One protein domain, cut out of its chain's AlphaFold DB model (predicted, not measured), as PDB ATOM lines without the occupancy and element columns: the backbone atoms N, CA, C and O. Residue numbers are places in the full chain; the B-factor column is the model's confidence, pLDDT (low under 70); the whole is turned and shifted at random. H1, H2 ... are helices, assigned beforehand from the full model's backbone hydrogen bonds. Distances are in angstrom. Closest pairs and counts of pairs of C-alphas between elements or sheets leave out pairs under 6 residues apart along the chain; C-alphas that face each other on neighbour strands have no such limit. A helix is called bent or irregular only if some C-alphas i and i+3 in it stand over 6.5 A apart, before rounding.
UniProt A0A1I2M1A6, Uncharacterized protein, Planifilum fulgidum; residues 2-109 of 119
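What this domain is: This is residues 2 to 109 of the 119 residues of an uncharacterized protein of Planifilum fulgidum (UniProt A0A1I2M1A6). Long helix H1 runs the length of a rod, H2 and then H3 run back beside it, and H4 turns back again with its first arm, H4a, packed on H3. The second arm, H4b, carries on past H3 and touches no helix. The printed part has 108 residues with four named helices, H1 to H4 along the chain, and no named strand: all helix. It is loose, with a radius of gyration of the C-alphas of 16.8 A, and spans 54 by 26 by 17 A.

Where its parts are: H1, residues 2 to 33, is 45.1 A long, from C-alpha 2 at (139.134, 110.159, 110.520), with a kink of 38 degrees near residue 26; it is irregular, but only just, with C-alphas 28 and 31 6.6 A apart. H2, residues 45 to 55, 12.2 A, is only just irregular too: C-alphas 48 and 51 are 7.0 A apart. H3, residues 57 to 71, is 21.2 A long. H4, residues 77 to 108, was assigned as one helix by its hydrogen bonds but is bent, C-alphas 96 and 99 being 7.0 A apart; its arms are H4a, residues 77 to 96, 28.1 A, and H4b, residues 99 to 108, 14.1 A, ending at C-alpha 108 (122.952, 130.303, 152.634).

How they stand to each other: H1 touches H3 with residues 5 to 16 alone, at a shallow tilt of 31 degrees, opposite ways; the closest C-alphas, of Asp 5 and Ala 68, are 5.8 A apart. H1 and H2 form a helical hairpin at 20 degrees, closest at the C-alphas of Ala 19 and Val 53, 6.0 A. H2 and H3 meet only through their link. H3 and H4a are a helical hairpin at a steep tilt of 36 degrees, only just past shallow, closest at the C-alphas of Ala 69 and Leu 81, 5.5 A. H1 and H4a are apart, but only just, at 8.3 A. Each O i to N i+4 pair is within hydrogen-bond range in H3, H4a and H4b, against 26 of 28 in H1 and 4 of 7 in H2.

The domain as a whole: The C-alphas farthest apart, of Pro 38 and Gly 74, are 54.6 A apart. The printed part has no cut; the link from H1 to H2 is long, the other two tight. Residues 2 and 107 to 109 have pLDDT under 70.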
ATOM      1  N   LYS A   2     138.698 108.741 110.627       60.44
ATOM      2  CA  LYS A   2     139.134 110.159 110.520       60.44
ATOM      3  C   LYS A   2     138.018 111.221 110.619       60.44
ATOM      4  O   LYS A   2     138.220 112.226 111.278       60.44
ATOM      5  N   ARG A   3     136.843 110.981 110.019       78.25
ATOM      6  CA  ARG A   3     135.716 111.934 110.058       78.25
ATOM      7  C   ARG A   3     135.098 112.122 111.448       78.25
ATOM      8  O   ARG A   3     134.617 113.205 111.733       78.25
ATOM      9  N   VAL A   4     135.078 111.090 112.294       82.25
ATOM     10  CA  VAL A   4     134.434 111.180 113.617       82.25
ATOM     11  C   VAL A   4     135.305 111.983 114.575       82.25
ATOM     12  O   VAL A   4     134.798 112.875 115.239       82.25
ATOM     13  N   ASP A   5     136.613 111.719 114.592       81.69
ATOM     14  CA  ASP A   5     137.560 112.446 115.447       81.69
ATOM     15  C   ASP A   5     137.587 113.941 115.094       81.69
ATOM     16  O   ASP A   5     137.598 114.795 115.975       81.69
ATOM     17  N   GLU A   6     137.537 114.255 113.797       85.56
ATOM     18  CA  GLU A   6     137.473 115.626 113.292       85.56
ATOM     19  C   GLU A   6     136.161 116.320 113.680       85.56
ATOM     20  O   GLU A   6     136.189 117.446 114.169       85.56
ATOM     21  N   VAL A   7     135.018 115.639 113.550       89.75
ATOM     22  CA  VAL A   7     133.723 116.170 114.007       89.75
ATOM     23  C   VAL A   7     133.723 116.404 115.518       89.75
ATOM     24  O   VAL A   7     133.291 117.462 115.962       89.75
ATOM     25  N   LEU A   8     134.233 115.463 116.317       88.81
ATOM     26  CA  LEU A   8     134.309 115.605 117.773       88.81
ATOM     27  C   LEU A   8     135.201 116.775 118.191       88.81
ATOM     28  O   LEU A   8     134.844 117.504 119.119       88.81
ATOM     29  N   LEU A   9     136.326 116.968 117.503       87.00
ATOM     30  CA  LEU A   9     137.216 118.095 117.742       87.00
ATOM     31  C   LEU A   9     136.529 119.419 117.387       87.00
ATOM     32  O   LEU A   9     136.580 120.361 118.171       87.00
ATOM     33  N   TRP A  10     135.843 119.494 116.247       92.31
ATOM     34  CA  TRP A  10     135.120 120.704 115.858       92.31
ATOM     35  C   TRP A  10     133.955 121.020 116.787       92.31
ATOM     36  O   TRP A  10     133.796 122.173 117.177       92.31
ATOM     37  N   LEU A  11     133.180 120.017 117.205       93.00
ATOM     38  CA  LEU A  11     132.128 120.204 118.206       93.00
ATOM     39  C   LEU A  11     132.706 120.728 119.523       93.00
ATOM     40  O   LEU A  11     132.121 121.613 120.139       93.00
ATOM     41  N   PHE A  12     133.875 120.231 119.928       90.06
ATOM     42  CA  PHE A  12     134.582 120.715 121.111       90.06
ATOM     43  C   PHE A  12     135.012 122.177 120.969       90.06
ATOM     44  O   PHE A  12     134.727 122.983 121.851       90.06
ATOM     45  N   VAL A  13     135.619 122.545 119.837       92.44
ATOM     46  CA  VAL A  13     136.017 123.930 119.535       92.44
ATOM     47  C   VAL A  13     134.806 124.866 119.522       92.44
ATOM     48  O   VAL A  13     134.838 125.920 120.155       92.44
ATOM     49  N   ILE A  14     133.723 124.474 118.849       95.69
ATOM     50  CA  ILE A  14     132.492 125.267 118.760       95.69
ATOM     51  C   ILE A  14     131.873 125.446 120.148       95.69
ATOM     52  O   ILE A  14     131.545 126.569 120.525       95.69
ATOM     53  N   ASN A  15     131.759 124.373 120.937       95.38
ATOM     54  CA  ASN A  15     131.192 124.450 122.281       95.38
ATOM     55  C   ASN A  15     132.011 125.369 123.196       95.38
ATOM     56  O   ASN A  15     131.435 126.143 123.955       95.38
ATOM     57  N   LEU A  16     133.345 125.308 123.127       93.50
ATOM     58  CA  LEU A  16     134.217 126.203 123.893       93.50
ATOM     59  C   LEU A  16     134.047 127.665 123.468       93.50
ATOM     60  O   LEU A  16     133.985 128.542 124.325       93.50
ATOM     61  N   GLY A  17     133.908 127.928 122.165       95.69
ATOM     62  CA  GLY A  17     133.607 129.266 121.654       95.69
ATOM     63  C   GLY A  17     132.270 129.804 122.170       95.69
ATOM     64  O   GLY A  17     132.201 130.948 122.619       95.69
ATOM     65  N   ILE A  18     131.227 128.968 122.176       94.81
ATOM     66  CA  ILE A  18     129.913 129.318 122.735       94.81
ATOM     67  C   ILE A  18     130.030 129.599 124.235       94.81
ATOM     68  O   ILE A  18     129.555 130.635 124.686       94.81
ATOM     69  N   ALA A  19     130.693 128.727 125.001       93.69
ATOM     70  CA  ALA A  19     130.883 128.904 126.441       93.69
ATOM     71  C   ALA A  19     131.647 130.194 126.777       93.69
ATOM     72  O   ALA A  19     131.290 130.907 127.713       93.69
ATOM     73  N   PHE A  20     132.667 130.533 125.988       94.62
ATOM     74  CA  PHE A  20     133.401 131.782 126.151       94.62
ATOM     75  C   PHE A  20     132.525 133.007 125.858       94.62
ATOM     76  O   PHE A  20     132.434 133.917 126.682       94.62
ATOM     77  N   GLY A  21     131.847 133.026 124.704       94.44
ATOM     78  CA  GLY A  21     130.964 134.133 124.325       94.44
ATOM     79  C   GLY A  21     129.812 134.321 125.309       94.44
ATOM     80  O   GLY A  21     129.443 135.444 125.641       94.44
ATOM     81  N   ALA A  22     129.304 133.220 125.842       92.12
ATOM     82  CA  ALA A  22     128.310 133.216 126.889       92.12
ATOM     83  C   ALA A  22     128.774 133.847 128.200       92.12
ATOM     84  O   ALA A  22     128.036 134.644 128.768       92.12
ATOM     85  N   GLY A  23     129.993 133.543 128.651       92.19
ATOM     86  CA  GLY A  23     130.562 134.185 129.836       92.19
ATOM     87  C   GLY A  23     130.703 135.697 129.650       92.19
ATOM     88  O   GLY A  23     130.394 136.468 130.555       92.19
ATOM     89  N   ILE A  24     131.088 136.144 128.449       95.69
ATOM     90  CA  ILE A  24     131.102 137.577 128.118       95.69
ATOM     91  C   ILE A  24     129.684 138.153 128.152       95.69
ATOM     92  O   ILE A  24     129.475 139.213 128.739       95.69
ATOM     93  N   TYR A  25     128.713 137.484 127.532       93.06
ATOM     94  CA  TYR A  25     127.322 137.935 127.507       93.06
ATOM     95  C   TYR A  25     126.734 138.045 128.918       93.06
ATOM     96  O   TYR A  25     126.135 139.064 129.259       93.06
ATOM     97  N   GLU A  26     126.964 137.045 129.765       91.56
ATOM     98  CA  GLU A  26     126.529 137.061 131.156       91.56
ATOM     99  C   GLU A  26     127.144 138.241 131.915       91.56
ATOM    100  O   GLU A  26     126.419 139.046 132.496       91.56
ATOM    101  N   ALA A  27     128.466 138.409 131.835       91.25
ATOM    102  CA  ALA A  27     129.173 139.464 132.553       91.25
ATOM    103  C   ALA A  27     128.824 140.881 132.072       91.25
ATOM    104  O   ALA A  27     128.883 141.830 132.851       91.25
ATOM    105  N   ARG A  28     128.519 141.054 130.780       94.81
ATOM    106  CA  ARG A  28     128.320 142.380 130.174       94.81
ATOM    107  C   ARG A  28     126.865 142.789 130.023       94.81
ATOM    108  O   ARG A  28     126.611 143.985 129.948       94.81
ATOM    109  N   ILE A  29     125.949 141.830 129.934       92.62
ATOM    110  CA  ILE A  29     124.537 142.090 129.638       92.62
ATOM    111  C   ILE A  29     123.650 141.578 130.766       92.62
ATOM    112  O   ILE A  29     122.867 142.352 131.304       92.62
ATOM    113  N   VAL A  30     123.785 140.302 131.147       90.50
ATOM    114  CA  VAL A  30     122.886 139.690 132.139       90.50
ATOM    115  C   VAL A  30     123.109 140.305 133.516       90.50
ATOM    116  O   VAL A  30     122.187 140.911 134.043       90.50
ATOM    117  N   ILE A  31     124.323 140.219 134.070       89.50
ATOM    118  CA  ILE A  31     124.625 140.705 135.427       89.50
ATOM    119  C   ILE A  31     124.290 142.200 135.586       89.50
ATOM    120  O   ILE A  31     123.560 142.537 136.517       89.50
ATOM    121  N   PRO A  32     124.724 143.111 134.688       92.56
ATOM    122  CA  PRO A  32     124.368 144.525 134.810       92.56
ATOM    123  C   PRO A  32     122.863 144.797 134.693       92.56
ATOM    124  O   PRO A  32     122.380 145.758 135.279       92.56
ATOM    125  N   GLY A  33     122.116 143.958 133.967       90.44
ATOM    126  CA  GLY A  33     120.665 144.093 133.817       90.44
ATOM    127  C   GLY A  33     119.874 143.873 135.111       90.44
ATOM    128  O   GLY A  33     118.741 144.335 135.202       90.44
ATOM    129  N   PHE A  34     120.468 143.217 136.112       89.06
ATOM    130  CA  PHE A  34     119.860 142.993 137.428       89.06
ATOM    131  C   PHE A  34     120.513 143.828 138.541       89.06
ATOM    132  O   PHE A  34     120.193 143.634 139.709       89.06
ATOM    133  N   ALA A  35     121.397 144.777 138.209       88.50
ATOM    134  CA  ALA A  35     122.169 145.537 139.198       88.50
ATOM    135  C   ALA A  35     121.301 146.299 140.220       88.50
ATOM    136  O   ALA A  35     121.693 146.414 141.379       88.50
ATOM    137  N   ASP A  36     120.123 146.772 139.802       92.00
ATOM    138  CA  ASP A  36     119.174 147.499 140.658       92.00
ATOM    139  C   ASP A  36     118.107 146.586 141.295       92.00
ATOM    140  O   ASP A  36     117.256 147.052 142.056       92.00
ATOM    141  N   ALA A  37     118.113 145.288 140.973       89.06
ATOM    142  CA  ALA A  37     117.135 144.322 141.456       89.06
ATOM    143  C   ALA A  37     117.628 143.626 142.741       89.06
ATOM    144  O   ALA A  37     118.817 143.305 142.844       89.06
ATOM    145  N   PRO A  38     116.733 143.335 143.705       87.88
ATOM    146  CA  PRO A  38     117.075 142.553 144.891       87.88
ATOM    147  C   PRO A  38     117.709 141.196 144.523       87.88
ATOM    148  O   PRO A  38     117.205 140.546 143.602       87.88
ATOM    149  N   PRO A  39     118.784 140.741 145.202       80.88
ATOM    150  CA  PRO A  39     119.500 139.509 144.845       80.88
ATOM    151  C   PRO A  39     118.626 138.250 144.758       80.88
ATOM    152  O   PRO A  39     118.826 137.422 143.879       80.88
ATOM    153  N   ASP A  40     117.596 138.142 145.597       81.94
ATOM    154  CA  ASP A  40     116.625 137.041 145.616       81.94
ATOM    155  C   ASP A  40     115.765 136.956 144.342       81.94
ATOM    156  O   ASP A  40     115.170 135.921 144.044       81.94
ATOM    157  N   THR A  41     115.716 138.039 143.562       84.25
ATOM    158  CA  THR A  41     115.013 138.089 142.274       84.25
ATOM    159  C   THR A  41     115.912 137.748 141.085       84.25
ATOM    160  O   THR A  41     115.424 137.658 139.952       84.25
ATOM    161  N   TRP A  42     117.217 137.553 141.309       85.44
ATOM    162  CA  TRP A  42     118.153 137.261 140.231       85.44
ATOM    163  C   TRP A  42     117.915 135.854 139.669       85.44
ATOM    164  O   TRP A  42     117.701 134.893 140.412       85.44
ATOM    165  N   PRO A  43     117.972 135.687 138.338       84.75
ATOM    166  CA  PRO A  43     117.820 134.377 137.733       84.75
ATOM    167  C   PRO A  43     119.009 133.478 138.088       84.75
ATOM    168  O   PRO A  43     120.166 133.886 137.997       84.75
ATOM    169  N   ASN A  44     118.738 132.202 138.380       86.31
ATOM    170  CA  ASN A  44     119.790 131.192 138.477       86.31
ATOM    171  C   ASN A  44     120.331 130.875 137.072       86.31
ATOM    172  O   ASN A  44     119.866 129.955 136.389       86.31
ATOM    173  N   THR A  45     121.321 131.647 136.627       85.25
ATOM    174  CA  THR A  45     121.980 131.467 135.326       85.25
ATOM    175  C   THR A  45     122.694 130.118 135.228       85.25
ATOM    176  O   THR A  45     122.793 129.542 134.143       85.25
ATOM    177  N   GLY A  46     123.109 129.546 136.363       82.88
ATOM    178  CA  GLY A  46     123.638 128.188 136.457       82.88
ATOM    179  C   GLY A  46     122.699 127.149 135.835       82.88
ATOM    180  O   GLY A  46     123.104 126.368 134.971       82.88
ATOM    181  N   LEU A  47     121.427 127.172 136.237       83.19
ATOM    182  CA  LEU A  47     120.405 126.230 135.771       83.19
ATOM    183  C   LEU A  47     119.770 126.629 134.439       83.19
ATOM    184  O   LEU A  47     119.490 125.765 133.613       83.19
ATOM    185  N   LEU A  48     119.547 127.924 134.218       82.31
ATOM    186  CA  LEU A  48     118.894 128.401 132.998       82.31
ATOM    187  C   LEU A  48     119.805 128.324 131.775       82.31
ATOM    188  O   LEU A  48     119.324 128.193 130.651       82.31
ATOM    189  N   PHE A  49     121.113 128.424 131.988       83.44
ATOM    190  CA  PHE A  49     122.059 128.640 130.911       83.44
ATOM    191  C   PHE A  49     123.251 127.676 130.983       83.44
ATOM    192  O   PHE A  49     123.465 126.873 130.069       83.44
ATOM    193  N   TRP A  50     124.008 127.684 132.081       88.69
ATOM    194  CA  TRP A  50     125.286 126.967 132.142       88.69
ATOM    195  C   TRP A  50     125.153 125.445 132.137       88.69
ATOM    196  O   TRP A  50     126.030 124.753 131.608       88.69
ATOM    197  N   VAL A  51     124.047 124.895 132.646       88.44
ATOM    198  CA  VAL A  51     123.807 123.448 132.574       88.44
ATOM    199  C   VAL A  51     123.756 122.954 131.120       88.44
ATOM    200  O   VAL A  51     124.275 121.876 130.810       88.44
ATOM    201  N   TYR A  52     123.224 123.786 130.218       87.06
ATOM    202  CA  TYR A  52     123.022 123.485 128.800       87.06
ATOM    203  C   TYR A  52     124.188 123.890 127.902       87.06
ATOM    204  O   TYR A  52     124.224 123.457 126.757       87.06
ATOM    205  N   VAL A  53     125.141 124.690 128.386       87.31
ATOM    206  CA  VAL A  53     126.303 125.123 127.588       87.31
ATOM    207  C   VAL A  53     127.590 124.421 128.004       87.31
ATOM    208  O   VAL A  53     128.416 124.075 127.156       87.31
ATOM    209  N   THR A  54     127.763 124.153 129.298       88.00
ATOM    210  CA  THR A  54     128.980 123.514 129.808       88.00
ATOM    211  C   THR A  54     128.680 122.204 130.525       88.00
ATOM    212  O   THR A  54     129.176 121.163 130.102       88.00
ATOM    213  N   THR A  55     127.862 122.205 131.577       87.19
ATOM    214  CA  THR A  55     127.747 121.045 132.485       87.19
ATOM    215  C   THR A  55     127.384 119.750 131.759       87.19
ATOM    216  O   THR A  55     128.059 118.740 131.954       87.19
ATOM    217  N   GLY A  56     126.379 119.774 130.880       89.88
ATOM    218  CA  GLY A  56     126.042 118.634 130.029       89.88
ATOM    219  C   GLY A  56     126.979 118.514 128.819       89.88
ATOM    220  O   GLY A  56     127.820 117.608 128.785       89.88
ATOM    221  N   PRO A  57     126.865 119.407 127.815       92.81
ATOM    222  CA  PRO A  57     127.536 119.214 126.530       92.81
ATOM    223  C   PRO A  57     129.058 119.179 126.610       92.81
ATOM    224  O   PRO A  57     129.671 118.278 126.036       92.81
ATOM    225  N   LEU A  58     129.685 120.099 127.351       93.81
ATOM    226  CA  LEU A  58     131.146 120.146 127.442       93.81
ATOM    227  C   LEU A  58     131.700 118.927 128.176       93.81
ATOM    228  O   LEU A  58     132.752 118.423 127.794       93.81
ATOM    229  N   THR A  59     130.995 118.400 129.179       94.50
ATOM    230  CA  THR A  59     131.402 117.162 129.864       94.50
ATOM    231  C   THR A  59     131.372 115.972 128.908       94.50
ATOM    232  O   THR A  59     132.367 115.256 128.788       94.50
ATOM    233  N   LEU A  60     130.279 115.796 128.157       95.44
ATOM    234  CA  LEU A  60     130.169 114.722 127.163       95.44
ATOM    235  C   LEU A  60     131.233 114.855 126.069       95.44
ATOM    236  O   LEU A  60     131.907 113.879 125.732       95.44
ATOM    237  N   LEU A  61     131.434 116.070 125.556       95.75
ATOM    238  CA  LEU A  61     132.457 116.353 124.554       95.75
ATOM    239  C   LEU A  61     133.870 116.146 125.097       95.75
ATOM    240  O   LEU A  61     134.717 115.667 124.347       95.75
ATOM    241  N   THR A  62     134.126 116.440 126.373       95.75
ATOM    242  CA  THR A  62     135.420 116.189 127.025       95.75
ATOM    243  C   THR A  62     135.698 114.692 127.102       95.75
ATOM    244  O   THR A  62     136.779 114.254 126.716       95.75
ATOM    245  N   LEU A  63     134.722 113.878 127.519       96.38
ATOM    246  CA  LEU A  63     134.870 112.419 127.570       96.38
ATOM    247  C   LEU A  63     135.085 111.822 126.170       96.38
ATOM    248  O   LEU A  63     136.015 111.038 125.960       96.38
ATOM    249  N   ALA A  64     134.274 112.242 125.195       95.25
ATOM    250  CA  ALA A  64     134.386 111.793 123.811       95.25
ATOM    251  C   ALA A  64     135.729 112.201 123.179       95.25
ATOM    252  O   ALA A  64     136.395 111.379 122.548       95.25
ATOM    253  N   ASN A  65     136.179 113.442 123.398       94.62
ATOM    254  CA  ASN A  65     137.473 113.905 122.900       94.62
ATOM    255  C   ASN A  65     138.645 113.260 123.628       94.62
ATOM    256  O   ASN A  65     139.663 113.019 122.994       94.62
ATOM    257  N   THR A  66     138.518 112.926 124.913       95.19
ATOM    258  CA  THR A  66     139.552 112.170 125.635       95.19
ATOM    259  C   THR A  66     139.762 110.813 124.972       95.19
ATOM    260  O   THR A  66     140.892 110.436 124.658       95.19
ATOM    261  N   HIS A  67     138.674 110.100 124.676       94.12
ATOM    262  CA  HIS A  67     138.740 108.827 123.960       94.12
ATOM    263  C   HIS A  67     139.371 108.970 122.567       94.12
ATOM    264  O   HIS A  67     140.289 108.213 122.230       94.12
ATOM    265  N   ALA A  68     138.945 109.973 121.792       91.69
ATOM    266  CA  ALA A  68     139.503 110.256 120.470       91.69
ATOM    267  C   ALA A  68     140.999 110.621 120.538       91.69
ATOM    268  O   ALA A  68     141.814 110.057 119.805       91.69
ATOM    269  N   ALA A  69     141.393 111.490 121.471       91.50
ATOM    270  CA  ALA A  69     142.769 111.949 121.648       91.50
ATOM    271  C   ALA A  69     143.715 110.793 121.997       91.50
ATOM    272  O   ALA A  69     144.806 110.691 121.428       91.50
ATOM    273  N   LEU A  70     143.280 109.877 122.870       92.25
ATOM    274  CA  LEU A  70     144.055 108.690 123.244       92.25
ATOM    275  C   LEU A  70     144.313 107.758 122.050       92.25
ATOM    276  O   LEU A  70     145.384 107.148 121.981       92.25
ATOM    277  N   ARG A  71     143.376 107.682 121.095       90.12
ATOM    278  CA  ARG A  71     143.490 106.858 119.876       90.12
ATOM    279  C   ARG A  71     144.095 107.579 118.675       90.12
ATOM    280  O   ARG A  71     144.487 106.914 117.712       90.12
ATOM    281  N   SER A  72     144.191 108.904 118.723       86.25
ATOM    282  CA  SER A  72     144.752 109.705 117.640       86.25
ATOM    283  C   SER A  72     146.215 109.328 117.360       86.25
ATOM    284  O   SER A  72     146.979 108.955 118.255       86.25
ATOM    285  N   ARG A  73     146.618 109.405 116.086       84.06
ATOM    286  CA  ARG A  73     147.996 109.181 115.622       84.06
ATOM    287  C   ARG A  73     148.394 110.324 114.696       84.06
ATOM    288  O   ARG A  73     147.625 110.687 113.811       84.06
ATOM    289  N   GLY A  74     149.592 110.868 114.888       85.12
ATOM    290  CA  GLY A  74     150.141 111.939 114.056       85.12
ATOM    291  C   GLY A  74     150.610 113.162 114.850       85.12
ATOM    292  O   GLY A  74     150.532 113.171 116.081       85.12
ATOM    293  N   PRO A  75     151.095 114.206 114.153       86.38
ATOM    294  CA  PRO A  75     151.739 115.366 114.777       86.38
ATOM    295  C   PRO A  75     150.837 116.132 115.754       86.38
ATOM    296  O   PRO A  75     151.309 116.674 116.749       86.38
ATOM    297  N   GLN A  76     149.526 116.133 115.501       84.19
ATOM    298  CA  GLN A  76     148.540 116.902 116.269       84.19
ATOM    299  C   GLN A  76     148.148 116.247 117.603       84.19
ATOM    300  O   GLN A  76     147.555 116.896 118.462       84.19
ATOM    301  N   ARG A  77     148.522 114.978 117.826       89.06
ATOM    302  CA  ARG A  77     148.139 114.205 119.019       89.06
ATOM    303  C   ARG A  77     148.505 114.902 120.328       89.06
ATOM    304  O   ARG A  77     147.728 114.866 121.275       89.06
ATOM    305  N   LYS A  78     149.687 115.524 120.395       92.38
ATOM    306  CA  LYS A  78     150.155 116.208 121.613       92.38
ATOM    307  C   LYS A  78     149.236 117.374 121.985       92.38
ATOM    308  O   LYS A  78     148.891 117.515 123.151       92.38
ATOM    309  N   TRP A  79     148.802 118.148 120.992       91.06
ATOM    310  CA  TRP A  79     147.881 119.266 121.183       91.06
ATOM    311  C   TRP A  79     146.487 118.800 121.583       91.06
ATOM    312  O   TRP A  79     145.903 119.360 122.503       91.06
ATOM    313  N   HIS A  80     145.988 117.728 120.959       91.06
ATOM    314  CA  HIS A  80     144.689 117.162 121.327       91.06
ATOM    315  C   HIS A  80     144.693 116.649 122.771       91.06
ATOM    316  O   HIS A  80     143.785 116.973 123.529       91.06
ATOM    317  N   LEU A  81     145.748 115.933 123.178       93.75
ATOM    318  CA  LEU A  81     145.923 115.462 124.557       93.75
ATOM    319  C   LEU A  81     146.062 116.609 125.565       93.75
ATOM    320  O   LEU A  81     145.481 116.535 126.644       93.75
ATOM    321  N   ALA A  82     146.802 117.665 125.226       94.25
ATOM    322  CA  ALA A  82     146.930 118.838 126.087       94.25
ATOM    323  C   ALA A  82     145.580 119.545 126.281       94.25
ATOM    324  O   ALA A  82     145.219 119.872 127.409       94.25
ATOM    325  N   ALA A  83     144.809 119.720 125.202       92.31
ATOM    326  CA  ALA A  83     143.496 120.354 125.253       92.31
ATOM    327  C   ALA A  83     142.511 119.568 126.131       92.31
ATOM    328  O   ALA A  83     141.867 120.149 127.003       92.31
ATOM    329  N   VAL A  84     142.422 118.243 125.959       95.12
ATOM    330  CA  VAL A  84     141.543 117.420 126.809       95.12
ATOM    331  C   VAL A  84     142.051 117.346 128.245       95.12
ATOM    332  O   VAL A  84     141.241 117.358 129.162       95.12
ATOM    333  N   GLY A  85     143.370 117.331 128.464       96.94
ATOM    334  CA  GLY A  85     143.956 117.358 129.803       96.94
ATOM    335  C   GLY A  85     143.583 118.625 130.569       96.94
ATOM    336  O   GLY A  85     143.132 118.539 131.709       96.94
ATOM    337  N   LEU A  86     143.692 119.789 129.922       96.25
ATOM    338  CA  LEU A  86     143.262 121.063 130.499       96.25
ATOM    339  C   LEU A  86     141.768 121.046 130.838       96.25
ATOM    340  O   LEU A  86     141.384 121.452 131.933       96.25
ATOM    341  N   LEU A  87     140.932 120.535 129.929       94.44
ATOM    342  CA  LEU A  87     139.494 120.474 130.167       94.44
ATOM    343  C   LEU A  87     139.119 119.473 131.256       94.44
ATOM    344  O   LEU A  87     138.216 119.752 132.026       94.44
ATOM    345  N   ILE A  88     139.824 118.352 131.401       97.44
ATOM    346  CA  ILE A  88     139.607 117.440 132.532       97.44
ATOM    347  C   ILE A  88     139.874 118.163 133.855       97.44
ATOM    348  O   ILE A  88     139.046 118.077 134.758       97.44
ATOM    349  N   VAL A  89     140.987 118.894 133.973       97.69
ATOM    350  CA  VAL A  89     141.300 119.669 135.189       97.69
ATOM    351  C   VAL A  89     140.203 120.693 135.474       97.69
ATOM    352  O   VAL A  89     139.727 120.799 136.602       97.69
ATOM    353  N   GLU A  90     139.761 121.407 134.447       94.81
ATOM    354  CA  GLU A  90     138.712 122.413 134.562       94.81
ATOM    355  C   GLU A  90     137.347 121.793 134.931       94.81
ATOM    356  O   GLU A  90     136.654 122.305 135.815       94.81
ATOM    357  N   ARG A  91     136.989 120.636 134.361       94.81
ATOM    358  CA  ARG A  91     135.790 119.873 134.742       94.81
ATOM    359  C   ARG A  91     135.876 119.398 136.190       94.81
ATOM    360  O   ARG A  91     134.899 119.526 136.923       94.81
ATOM    361  N   LEU A  92     137.028 118.886 136.626       96.62
ATOM    362  CA  LEU A  92     137.236 118.471 138.015       96.62
ATOM    363  C   LEU A  92     137.060 119.651 138.973       96.62
ATOM    364  O   LEU A  92     136.325 119.519 139.949       96.62
ATOM    365  N   ALA A  93     137.653 120.809 138.681       95.88
ATOM    366  CA  ALA A  93     137.461 122.023 139.476       95.88
ATOM    367  C   ALA A  93     135.985 122.466 139.496       95.88
ATOM    368  O   ALA A  93     135.453 122.823 140.548       95.88
ATOM    369  N   THR A  94     135.292 122.367 138.359       91.88
ATOM    370  CA  THR A  94     133.867 122.708 138.259       91.88
ATOM    371  C   THR A  94     133.006 121.833 139.174       91.88
ATOM    372  O   THR A  94     132.217 122.350 139.962       91.88
ATOM    373  N   PHE A  95     133.164 120.509 139.096       91.94
ATOM    374  CA  PHE A  95     132.319 119.572 139.840       91.94
ATOM    375  C   PHE A  95     132.704 119.432 141.317       91.94
ATOM    376  O   PHE A  95     131.827 119.193 142.140       91.94
ATOM    377  N   SER A  96     133.987 119.571 141.662       93.75
ATOM    378  CA  SER A  96     134.456 119.401 143.047       93.75
ATOM    379  C   SER A  96     134.421 120.681 143.876       93.75
ATOM    380  O   SER A  96     134.302 120.596 145.094       93.75
ATOM    381  N   TYR A  97     134.513 121.851 143.238       91.88
ATOM    382  CA  TYR A  97     134.604 123.128 143.939       91.88
ATOM    383  C   TYR A  97     133.509 124.104 143.517       91.88
ATOM    384  O   TYR A  97     132.712 124.511 144.358       91.88
ATOM    385  N   PHE A  98     133.427 124.464 142.233       90.00
ATOM    386  CA  PHE A  98     132.551 125.557 141.791       90.00
ATOM    387  C   PHE A  98     131.064 125.273 142.045       90.00
ATOM    388  O   PHE A  98     130.406 126.056 142.725       90.00
ATOM    389  N   ILE A  99     130.539 124.147 141.544       88.25
ATOM    390  CA  ILE A  99     129.119 123.795 141.703       88.25
ATOM    391  C   ILE A  99     128.743 123.647 143.188       88.25
ATOM    392  O   ILE A  99     127.772 124.285 143.597       88.25
ATOM    393  N   PRO A 100     129.487 122.885 144.020       87.94
ATOM    394  CA  PRO A 100     129.193 122.794 145.451       87.94
ATOM    395  C   PRO A 100     129.240 124.145 146.168       87.94
ATOM    396  O   PRO A 100     128.358 124.436 146.972       87.94
ATOM    397  N   THR A 101     130.230 124.987 145.857       90.00
ATOM    398  CA  THR A 101     130.378 126.308 146.487       90.00
ATOM    399  C   THR A 101     129.205 127.212 146.133       90.00
ATOM    400  O   THR A 101     128.595 127.790 147.026       90.00
ATOM    401  N   MET A 102     128.834 127.293 144.851       85.38
ATOM    402  CA  MET A 102     127.692 128.101 144.417       85.38
ATOM    403  C   MET A 102     126.382 127.594 145.019       85.38
ATOM    404  O   MET A 102     125.601 128.394 145.522       85.38
ATOM    405  N   ALA A 103     126.160 126.277 145.041       83.56
ATOM    406  CA  ALA A 103     124.980 125.699 145.681       83.56
ATOM    407  C   ALA A 103     124.922 126.020 147.186       83.56
ATOM    408  O   ALA A 103     123.851 126.322 147.703       83.56
ATOM    409  N   GLY A 104     126.067 125.997 147.874       83.56
ATOM    410  CA  GLY A 104     126.171 126.392 149.278       83.56
ATOM    411  C   GLY A 104     125.860 127.871 149.502       83.56
ATOM    412  O   GLY A 104     125.074 128.193 150.386       83.56
ATOM    413  N   LEU A 105     126.418 128.762 148.677       81.88
ATOM    414  CA  LEU A 105     126.168 130.205 148.762       81.88
ATOM    415  C   LEU A 105     124.697 130.545 148.497       81.88
ATOM    416  O   LEU A 105     124.108 131.288 149.271       81.88
ATOM    417  N   MET A 106     124.087 129.937 147.476       73.94
ATOM    418  CA  MET A 106     122.660 130.113 147.179       73.94
ATOM    419  C   MET A 106     121.757 129.513 148.268       73.94
ATOM    420  O   MET A 106     120.684 130.030 148.546       73.94
ATOM    421  N   GLY A 107     122.177 128.419 148.912       65.44
ATOM    422  CA  GLY A 107     121.461 127.847 150.057       65.44
ATOM    423  C   GLY A 107     121.595 128.675 151.343       65.44
ATOM    424  O   GLY A 107     120.708 128.627 152.192       65.44
ATOM    425  N   ALA A 108     122.680 129.442 151.483       57.34
ATOM    426  CA  ALA A 108     122.952 130.303 152.634       57.34
ATOM    427  C   ALA A 108     122.218 131.655 152.582       57.34
ATOM    428  O   ALA A 108     122.154 132.338 153.600       57.34
ATOM    429  N   GLU A 109     121.613 132.025 151.445       55.22
ATOM    430  CA  GLU A 109     120.832 133.265 151.281       55.22
ATOM    431  C   GLU A 109     119.615 133.367 152.227       55.22
ATOM    432  O   GLU A 109     119.048 134.446 152.384       55.22
TER     433      GLU A 109